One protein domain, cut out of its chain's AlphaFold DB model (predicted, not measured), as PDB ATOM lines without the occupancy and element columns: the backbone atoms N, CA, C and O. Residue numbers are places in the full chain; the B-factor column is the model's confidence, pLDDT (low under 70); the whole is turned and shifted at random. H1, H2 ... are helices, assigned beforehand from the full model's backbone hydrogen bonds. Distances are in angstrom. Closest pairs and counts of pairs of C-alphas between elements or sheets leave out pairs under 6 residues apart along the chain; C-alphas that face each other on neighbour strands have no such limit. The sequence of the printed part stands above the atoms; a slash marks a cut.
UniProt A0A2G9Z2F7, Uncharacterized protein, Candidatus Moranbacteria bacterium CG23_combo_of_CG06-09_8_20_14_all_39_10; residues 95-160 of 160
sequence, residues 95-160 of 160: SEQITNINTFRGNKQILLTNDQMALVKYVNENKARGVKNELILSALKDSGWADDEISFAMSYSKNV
ATOM      1  N   SER A  95      75.152  64.373  82.293       38.41
ATOM      2  CA  SER A  95      74.684  64.928  83.573       38.41
ATOM      3  C   SER A  95      75.452  64.377  84.774       38.41
ATOM      4  O   SER A  95      75.193  63.276  85.257       38.41
ATOM      5  N   GLU A  96      76.422  65.168  85.229       45.44
ATOM      6  CA  GLU A  96      76.654  65.495  86.640       45.44
ATOM      7  C   GLU A  96      76.310  64.402  87.667       45.44
ATOM      8  O   GLU A  96      75.269  64.413  88.320       45.44
ATOM      9  N   GLN A  97      77.255  63.499  87.911       40.91
ATOM     10  CA  GLN A  97      77.387  62.905  89.236       40.91
ATOM     11  C   GLN A  97      78.811  63.127  89.722       40.91
ATOM     12  O   GLN A  97      79.733  62.357  89.446       40.91
ATOM     13  N   ILE A  98      78.977  64.240  90.441       44.91
ATOM     14  CA  ILE A  98      80.133  64.526  91.284       44.91
ATOM     15  C   ILE A  98      80.237  63.370  92.278       44.91
ATOM     16  O   ILE A  98      79.540  63.311  93.290       44.91
ATOM     17  N   THR A  99      81.083  62.403  91.949       40.41
ATOM     18  CA  THR A  99      81.398  61.308  92.852       40.41
ATOM     19  C   THR A  99      82.553  61.816  93.698       40.41
ATOM     20  O   THR A  99      83.706  61.748  93.283       40.41
ATOM     21  N   ASN A 100      82.235  62.392  94.860       41.31
ATOM     22  CA  ASN A 100      83.213  62.712  95.899       41.31
ATOM     23  C   ASN A 100      83.854  61.404  96.381       41.31
ATOM     24  O   ASN A 100      83.417  60.788  97.352       41.31
ATOM     25  N   ILE A 101      84.880  60.947  95.668       42.44
ATOM     26  CA  ILE A 101      85.762  59.891  96.139       42.44
ATOM     27  C   ILE A 101      86.851  60.604  96.932       42.44
ATOM     28  O   ILE A 101      87.857  61.052  96.381       42.44
ATOM     29  N   ASN A 102      86.618  60.726  98.241       43.09
ATOM     30  CA  ASN A 102      87.620  61.132  99.219       43.09
ATOM     31  C   ASN A 102      88.767  60.115  99.210       43.09
ATOM     32  O   ASN A 102      88.812  59.193 100.023       43.09
ATOM     33  N   THR A 103      89.711  60.287  98.290       38.94
ATOM     34  CA  THR A 103      91.004  59.614  98.363       38.94
ATOM     35  C   THR A 103      91.894  60.470  99.253       38.94
ATOM     36  O   THR A 103      92.544  61.416  98.814       38.94
ATOM     37  N   PHE A 104      91.857  60.177 100.550       45.78
ATOM     38  CA  PHE A 104      92.751  60.770 101.533       45.78
ATOM     39  C   PHE A 104      94.135  60.122 101.382       45.78
ATOM     40  O   PHE A 104      94.398  59.049 101.921       45.78
ATOM     41  N   ARG A 105      95.033  60.762 100.632       38.47
ATOM     42  CA  ARG A 105      96.478  60.560 100.774       38.47
ATOM     43  C   ARG A 105      97.195  61.865 100.440       38.47
ATOM     44  O   ARG A 105      97.318  62.225  99.283       38.47
ATOM     45  N   GLY A 106      97.601  62.549 101.508       37.34
ATOM     46  CA  GLY A 106      98.731  63.473 101.602       37.34
ATOM     47  C   GLY A 106      99.035  64.397 100.421       37.34
ATOM     48  O   GLY A 106      99.610  63.971  99.430       37.34
ATOM     49  N   ASN A 107      98.871  65.693 100.700       42.12
ATOM     50  CA  ASN A 107      99.561  66.831 100.087       42.12
ATOM     51  C   ASN A 107      98.876  67.463  98.858       42.12
ATOM     52  O   ASN A 107      98.893  66.925  97.760       42.12
ATOM     53  N   LYS A 108      98.297  68.655  99.087       42.66
ATOM     54  CA  LYS A 108      97.561  69.507  98.133       42.66
ATOM     55  C   LYS A 108      96.448  68.774  97.372       42.66
ATOM     56  O   LYS A 108      96.639  68.290  96.262       42.66
ATOM     57  N   GLN A 109      95.238  68.796  97.941       47.44
ATOM     58  CA  GLN A 109      94.011  68.541  97.184       47.44
ATOM     59  C   GLN A 109      93.830  69.654  96.141       47.44
ATOM     60  O   GLN A 109      93.128  70.636  96.363       47.44
ATOM     61  N   ILE A 110      94.513  69.523  95.004       56.50
ATOM     62  CA  ILE A 110      94.087  70.177  93.775       56.50
ATOM     63  C   ILE A 110      92.788  69.461  93.422       56.50
ATOM     64  O   ILE A 110      92.799  68.260  93.151       56.50
ATOM     65  N   LEU A 111      91.665  70.165  93.555       59.88
ATOM     66  CA  LEU A 111      90.351  69.644  93.208       59.88
ATOM     67  C   LEU A 111      90.320  69.476  91.683       59.88
ATOM     68  O   LEU A 111      90.018  70.414  90.952       59.88
ATOM     69  N   LEU A 112      90.749  68.310  91.208       65.69
ATOM     70  CA  LEU A 112      90.731  67.961  89.793       65.69
ATOM     71  C   LEU A 112      89.285  67.765  89.355       65.69
ATOM     72  O   LEU A 112      88.505  67.114  90.057       65.69
ATOM     73  N   THR A 113      88.932  68.286  88.184       77.44
ATOM     74  CA  THR A 113      87.657  67.930  87.558       77.44
ATOM     75  C   THR A 113      87.659  66.441  87.197       77.44
ATOM     76  O   THR A 113      88.714  65.808  87.081       77.44
ATOM     77  N   ASN A 114      86.475  65.848  87.019       75.94
ATOM     78  CA  ASN A 114      86.358  64.436  86.635       75.94
ATOM     79  C   ASN A 114      87.124  64.128  85.341       75.94
ATOM     80  O   ASN A 114      87.745  63.070  85.237       75.94
ATOM     81  N   ASP A 115      87.127  65.071  84.401       77.31
ATOM     82  CA  ASP A 115      87.814  64.944  83.119       77.31
ATOM     83  C   ASP A 115      89.333  64.980  83.301       77.31
ATOM     84  O   ASP A 115      90.038  64.100  82.810       77.31
ATOM     85  N   GLN A 116      89.842  65.899  84.128       79.31
ATOM     86  CA  GLN A 116      91.261  65.948  84.482       79.31
ATOM     87  C   GLN A 116      91.712  64.682  85.223       79.31
ATOM     88  O   GLN A 116      92.791  64.154  84.956       79.31
ATOM     89  N   MET A 117      90.883  64.155  86.128       82.94
ATOM     90  CA  MET A 117      91.158  62.900  86.830       82.94
ATOM     91  C   MET A 117      91.179  61.707  85.866       82.94
ATOM     92  O   MET A 117      92.062  60.852  85.960       82.94
ATOM     93  N   ALA A 118      90.232  61.643  84.926       82.19
ATOM     94  CA  ALA A 118      90.186  60.600  83.907       82.19
ATOM     95  C   ALA A 118      91.419  60.655  82.996       82.19
ATOM     96  O   ALA A 118      92.027  59.618  82.725       82.19
ATOM     97  N   LEU A 119      91.832  61.860  82.599       85.50
ATOM     98  CA  LEU A 119      93.004  62.096  81.766       85.50
ATOM     99  C   LEU A 119      94.298  61.678  82.480       85.50
ATOM    100  O   LEU A 119      95.086  60.901  81.943       85.50
ATOM    101  N   VAL A 120      94.482  62.101  83.733       85.25
ATOM    102  CA  VAL A 120      95.617  61.688  84.579       85.25
ATOM    103  C   VAL A 120      95.646  60.171  84.761       85.25
ATOM    104  O   VAL A 120      96.704  59.548  84.639       85.25
ATOM    105  N   LYS A 121      94.490  59.554  85.023       86.88
ATOM    106  CA  LYS A 121      94.375  58.103  85.179       86.88
ATOM    107  C   LYS A 121      94.756  57.371  83.892       86.88
ATOM    108  O   LYS A 121      95.534  56.425  83.959       86.88
ATOM    109  N   TYR A 122      94.273  57.829  82.739       86.00
ATOM    110  CA  TYR A 122      94.632  57.259  81.441       86.00
ATOM    111  C   TYR A 122      96.144  57.332  81.189       86.00
ATOM    112  O   TYR A 122      96.756  56.336  80.799       86.00
ATOM    113  N   VAL A 123      96.770  58.479  81.466       87.62
ATOM    114  CA  VAL A 123      98.226  58.645  81.334       87.62
ATOM    115  C   VAL A 123      98.973  57.679  82.263       87.62
ATOM    116  O   VAL A 123      99.885  56.982  81.816       87.62
ATOM    117  N   ASN A 124      98.571  57.588  83.534       87.38
ATOM    118  CA  ASN A 124      99.194  56.700  84.519       87.38
ATOM    119  C   ASN A 124      99.067  55.219  84.140       87.38
ATOM    120  O   ASN A 124     100.046  54.478  84.223       87.38
ATOM    121  N   GLU A 125      97.891  54.780  83.688       86.62
ATOM    122  CA  GLU A 125      97.659  53.394  83.270       86.62
ATOM    123  C   GLU A 125      98.503  53.013  82.048       86.62
ATOM    124  O   GLU A 125      99.080  51.925  82.009       86.62
ATOM    125  N   ASN A 126      98.626  53.905  81.064       86.25
ATOM    126  CA  ASN A 126      99.447  53.650  79.880       86.25
ATOM    127  C   ASN A 126     100.948  53.662  80.207       86.25
ATOM    128  O   ASN A 126     101.681  52.794  79.729       86.25
ATOM    129  N   LYS A 127     101.408  54.559  81.088       85.12
ATOM    130  CA  LYS A 127     102.791  54.532  81.595       85.12
ATOM    131  C   LYS A 127     103.095  53.260  82.382       85.12
ATOM    132  O   LYS A 127     104.144  52.659  82.168       85.12
ATOM    133  N   ALA A 128     102.175  52.804  83.234       84.94
ATOM    134  CA  ALA A 128     102.321  51.549  83.976       84.94
ATOM    135  C   ALA A 128     102.423  50.324  83.048       84.94
ATOM    136  O   ALA A 128     103.059  49.332  83.392       84.94
ATOM    137  N   ARG A 129     101.838  50.404  81.846       86.31
ATOM    138  CA  ARG A 129     101.966  49.398  80.779       86.31
ATOM    139  C   ARG A 129     103.235  49.551  79.928       86.31
ATOM    140  O   ARG A 129     103.424  48.780  78.994       86.31
ATOM    141  N   GLY A 130     104.092  50.529  80.223       85.94
ATOM    142  CA  GLY A 130     105.329  50.790  79.483       85.94
ATOM    143  C   GLY A 130     105.129  51.518  78.149       85.94
ATOM    144  O   GLY A 130     106.031  51.516  77.311       85.94
ATOM    145  N   VAL A 131     103.967  52.138  77.923       87.50
ATOM    146  CA  VAL A 131     103.714  52.920  76.707       87.50
ATOM    147  C   VAL A 131     104.537  54.210  76.750       87.50
ATOM    148  O   VAL A 131     104.580  54.908  77.764       87.50
ATOM    149  N   LYS A 132     105.193  54.546  75.633       87.25
ATOM    150  CA  LYS A 132     105.977  55.782  75.508       87.25
ATOM    151  C   LYS A 132     105.073  57.015  75.580       87.25
ATOM    152  O   LYS A 132     104.004  57.046  74.978       87.25
ATOM    153  N   ASN A 133     105.567  58.067  76.231       84.88
ATOM    154  CA  ASN A 133     104.857  59.341  76.394       84.88
ATOM    155  C   ASN A 133     104.394  59.962  75.065       84.88
ATOM    156  O   ASN A 133     103.320  60.544  75.016       84.88
ATOM    157  N   GLU A 134     105.173  59.810  73.993       87.75
ATOM    158  CA  GLU A 134     104.841  60.316  72.651       87.75
ATOM    159  C   GLU A 134     103.568  59.672  72.085       87.75
ATOM    160  O   GLU A 134     102.730  60.359  71.507       87.75
ATOM    161  N   LEU A 135     103.386  58.365  72.308       87.06
ATOM    162  CA  LEU A 135     102.200  57.631  71.858       87.06
ATOM    163  C   LEU A 135     100.964  58.014  72.672       87.06
ATOM    164  O   LEU A 135      99.880  58.141  72.116       87.06
ATOM    165  N   ILE A 136     101.138  58.233  73.977       88.00
ATOM    166  CA  ILE A 136     100.066  58.715  74.856       88.00
ATOM    167  C   ILE A 136      99.629  60.114  74.411       88.00
ATOM    168  O   ILE A 136      98.437  60.370  74.282       88.00
ATOM    169  N   LEU A 137     100.585  61.000  74.125       88.38
ATOM    170  CA  LEU A 137     100.309  62.362  73.676       88.38
ATOM    171  C   LEU A 137      99.599  62.383  72.318       88.38
ATOM    172  O   LEU A 137      98.610  63.096  72.172       88.38
ATOM    173  N   SER A 138     100.048  61.566  71.358       86.56
ATOM    174  CA  SER A 138      99.364  61.422  70.066       86.56
ATOM    175  C   SER A 138      97.931  60.931  70.251       86.56
ATOM    176  O   SER A 138      97.010  61.556  69.743       86.56
ATOM    177  N   ALA A 139      97.720  59.877  71.046       86.81
ATOM    178  CA  ALA A 139      96.390  59.313  71.268       86.81
ATOM    179  C   ALA A 139      95.421  60.308  71.929       86.81
ATOM    180  O   ALA A 139      94.237  60.342  71.589       86.81
ATOM    181  N   LEU A 140      95.908  61.129  72.864       88.25
ATOM    182  CA  LEU A 140      95.097  62.165  73.504       88.25
ATOM    183  C   LEU A 140      94.758  63.305  72.538       88.25
ATOM    184  O   LEU A 140      93.611  63.750  72.510       88.25
ATOM    185  N   LYS A 141      95.714  63.715  71.702       88.06
ATOM    186  CA  LYS A 141      95.490  64.727  70.667       88.06
ATOM    187  C   LYS A 141      94.499  64.247  69.603       88.06
ATOM    188  O   LYS A 141      93.579  64.979  69.251       88.06
ATOM    189  N   ASP A 142      94.631  62.999  69.162       89.19
ATOM    190  CA  ASP A 142      93.717  62.362  68.203       89.19
ATOM    191  C   ASP A 142      92.299  62.207  68.776       89.19
ATOM    192  O   ASP A 142      91.315  62.231  68.038       89.19
ATOM    193  N   SER A 143      92.179  62.095  70.101       82.94
ATOM    194  CA  SER A 143      90.895  62.032  70.810       82.94
ATOM    195  C   SER A 143      90.246  63.410  71.030       82.94
ATOM    196  O   SER A 143      89.156  63.475  71.595       82.94
ATOM    197  N   GLY A 144      90.888  64.497  70.590       85.12
ATOM    198  CA  GLY A 144      90.347  65.856  70.656       85.12
ATOM    199  C   GLY A 144      90.526  66.565  72.000       85.12
ATOM    200  O   GLY A 144      89.854  67.566  72.237       85.12
ATOM    201  N   TRP A 145      91.408  66.072  72.874       86.12
ATOM    202  CA  TRP A 145      91.750  66.770  74.117       86.12
ATOM    203  C   TRP A 145      92.567  68.031  73.833       86.12
ATOM    204  O   TRP A 145      93.380  68.060  72.907       86.12
ATOM    205  N   ALA A 146      92.364  69.068  74.645       86.75
ATOM    206  CA  ALA A 146      93.087  70.322  74.500       86.75
ATOM    207  C   ALA A 146      94.550  70.188  74.971       86.75
ATOM    208  O   ALA A 146      94.860  69.464  75.923       86.75
ATOM    209  N   ASP A 147      95.472  70.877  74.290       83.94
ATOM    210  CA  ASP A 147      96.919  70.756  74.539       83.94
ATOM    211  C   ASP A 147      97.311  71.151  75.983       83.94
ATOM    212  O   ASP A 147      98.261  70.602  76.553       83.94
ATOM    213  N   ASP A 148      96.572  72.072  76.604       83.75
ATOM    214  CA  ASP A 148      96.748  72.508  77.992       83.75
ATOM    215  C   ASP A 148      96.332  71.430  79.005       83.75
ATOM    216  O   ASP A 148      97.062  71.175  79.969       83.75
ATOM    217  N   GLU A 149      95.225  70.730  78.759       82.94
ATOM    218  CA  GLU A 149      94.759  69.611  79.584       82.94
ATOM    219  C   GLU A 149      95.707  68.407  79.494       82.94
ATOM    220  O   GLU A 149      96.055  67.800  80.513       82.94
ATOM    221  N   ILE A 150      96.199  68.101  78.288       85.12
ATOM    222  CA  ILE A 150      97.195  67.045  78.063       85.12
ATOM    223  C   ILE A 150      98.489  67.370  78.819       85.12
ATOM    224  O   ILE A 150      99.024  66.520  79.539       85.12
ATOM    225  N   SER A 151      98.986  68.603  78.690       85.50
ATOM    226  CA  SER A 151     100.190  69.068  79.386       85.50
ATOM    227  C   SER A 151     100.038  68.966  80.905       85.50
ATOM    228  O   SER A 151     100.925  68.450  81.600       85.50
ATOM    229  N   PHE A 152      98.873  69.369  81.422       84.56
ATOM    230  CA  PHE A 152      98.537  69.248  82.833       84.56
ATOM    231  C   PHE A 152      98.585  67.789  83.310       84.56
ATOM    232  O   PHE A 152      99.284  67.480  84.280       84.56
ATOM    233  N   ALA A 153      97.909  66.873  82.612       83.69
ATOM    234  CA  ALA A 153      97.859  65.466  83.003       83.69
ATOM    235  C   ALA A 153      99.233  64.783  82.938       83.69
ATOM    236  O   ALA A 153      99.592  64.009  83.831       83.69
ATOM    237  N   MET A 154     100.038  65.105  81.922       82.44
ATOM    238  CA  MET A 154     101.398  64.581  81.766       82.44
ATOM    239  C   MET A 154     102.341  65.059  82.875       82.44
ATOM    240  O   MET A 154     103.157  64.268  83.362       82.44
ATOM    241  N   SER A 155     102.213  66.324  83.286       81.50
ATOM    242  CA  SER A 155     102.972  66.920  84.391       81.50
ATOM    243  C   SER A 155     102.552  66.342  85.744       81.50
ATOM    244  O   SER A 155     103.401  65.926  86.532       81.50
ATOM    245  N   TYR A 156     101.244  66.224  85.991       81.12
ATOM    246  CA  TYR A 156     100.712  65.653  87.228       81.12
ATOM    247  C   TYR A 156     101.140  64.190  87.403       81.12
ATOM    248  O   TYR A 156     101.658  63.810  88.446       81.12
ATOM    249  N   SER A 157     101.037  63.397  86.336       73.56
ATOM    250  CA  SER A 157     101.481  61.999  86.281       73.56
ATOM    251  C   SER A 157     102.991  61.802  86.513       73.56
ATOM    252  O   SER A 157     103.429  60.697  86.804       73.56
ATOM    253  N   LYS A 158     103.827  62.835  86.345       69.94
ATOM    254  CA  LYS A 158     105.271  62.750  86.633       69.94
ATOM    255  C   LYS A 158     105.583  62.918  88.127       69.94
ATOM    256  O   LYS A 158     106.645  62.488  88.567       69.94
ATOM    257  N   ASN A 159     104.690  63.566  88.873       59.41
ATOM    258  CA  ASN A 159     104.895  63.955  90.270       59.41
ATOM    259  C   ASN A 159     104.163  63.045  91.277       59.41
ATOM    260  O   ASN A 159     104.247  63.300  92.478       59.41
ATOM    261  N   VAL A 160     103.446  62.024  90.792       53.28
ATOM    262  CA  VAL A 160     102.732  60.994  91.570       53.28
ATOM    263  C   VAL A 160     103.390  59.646  91.321       53.28
ATOM    264  O   VAL A 160     103.596  58.915  92.313       53.28
TER     265      VAL A 160
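What this domain is: This is residues 95 to 160 of the 160 residues of an uncharacterized protein of Candidatus Moranbacteria bacterium CG23_combo_of_CG06-09_8_20_14_all_39_10 (UniProt A0A2G9Z2F7). Three short helices make a small triangular cluster, with H2 and H3 side by side as a helical hairpin and H1 crossing H3. Before them a long tail with no named element, residues 95 to 113, runs out and folds back toward the start of H1, and its residues 101 to 111 stick out from the cluster as a free loop. The printed part has 66 residues with three named helices, in the order H1, H2, H3, and no named strand; the class is all helix, with 35 residues in the helices. The whole is only just compact, close to loose, with a radius of gyration of the C-alphas of 12.6 A, and it spans 31 by 29 by 20 A.

How they stand to each other: Residues 101 to 111 stand free, ahead of H1, residues 114 to 128. H1 touches H3, residues 147 to 156, with 9 pairs of C-alphas within 8 A. The closest C-alphas of the two are those of Val 120 and Ala 153, 4.7 A apart. They run the same way at a steep tilt of 60 degrees. With residues 123 to 127 alone, H1 only just touches H2, residues 133 to 142, with 3 pairs of C-alphas within 8 A. Their closest C-alphas are those of Val 123 and Ile 136, 6.7 A apart. H1 and H2 form a helical hairpin, running opposite ways at a steep tilt of 39 degrees. H2 and H3 form a second helical hairpin and touch, their closest C-alphas being those of Leu 140 and Ile 150, 7.0 A apart. They run opposite ways at a shallow tilt of 34 degrees, only just short of steep. The helix packing is mostly crossed, but only just: 1 of the 3 touching pairs is at a shallow tilt. In H1, H2 and H3 every O i to N i+4 pair is within hydrogen-bond range.

Where its parts are: The printed part begins at Ser 95, with its C-alpha at (74.684, 64.928, 83.573). H1 begins at Asn 114, C-alpha (86.358, 64.436, 86.635), and is 20.7 A from first to last C-alpha. H2, Asn 133 to Asp 142, is 14.2 A long by the same measure. H3, Asp 147 to Tyr 156, is also 14.2 A long and ends at C-alpha (100.712, 65.653, 87.228).

The domain as a whole: The two C-alphas farthest apart, those of Ser 95 and Gly 130, are 34.0 A apart. Without the free stretch the body has 55 residues and spans 32 by 24 by 17 A. The printed part has no cut, and the links H1 to H2 and H2 to H3 are both tight. The mean pLDDT of the printed part is 72.8, and the model's confidence is low, under 70, at residues 95 to 112 and 158 to 160.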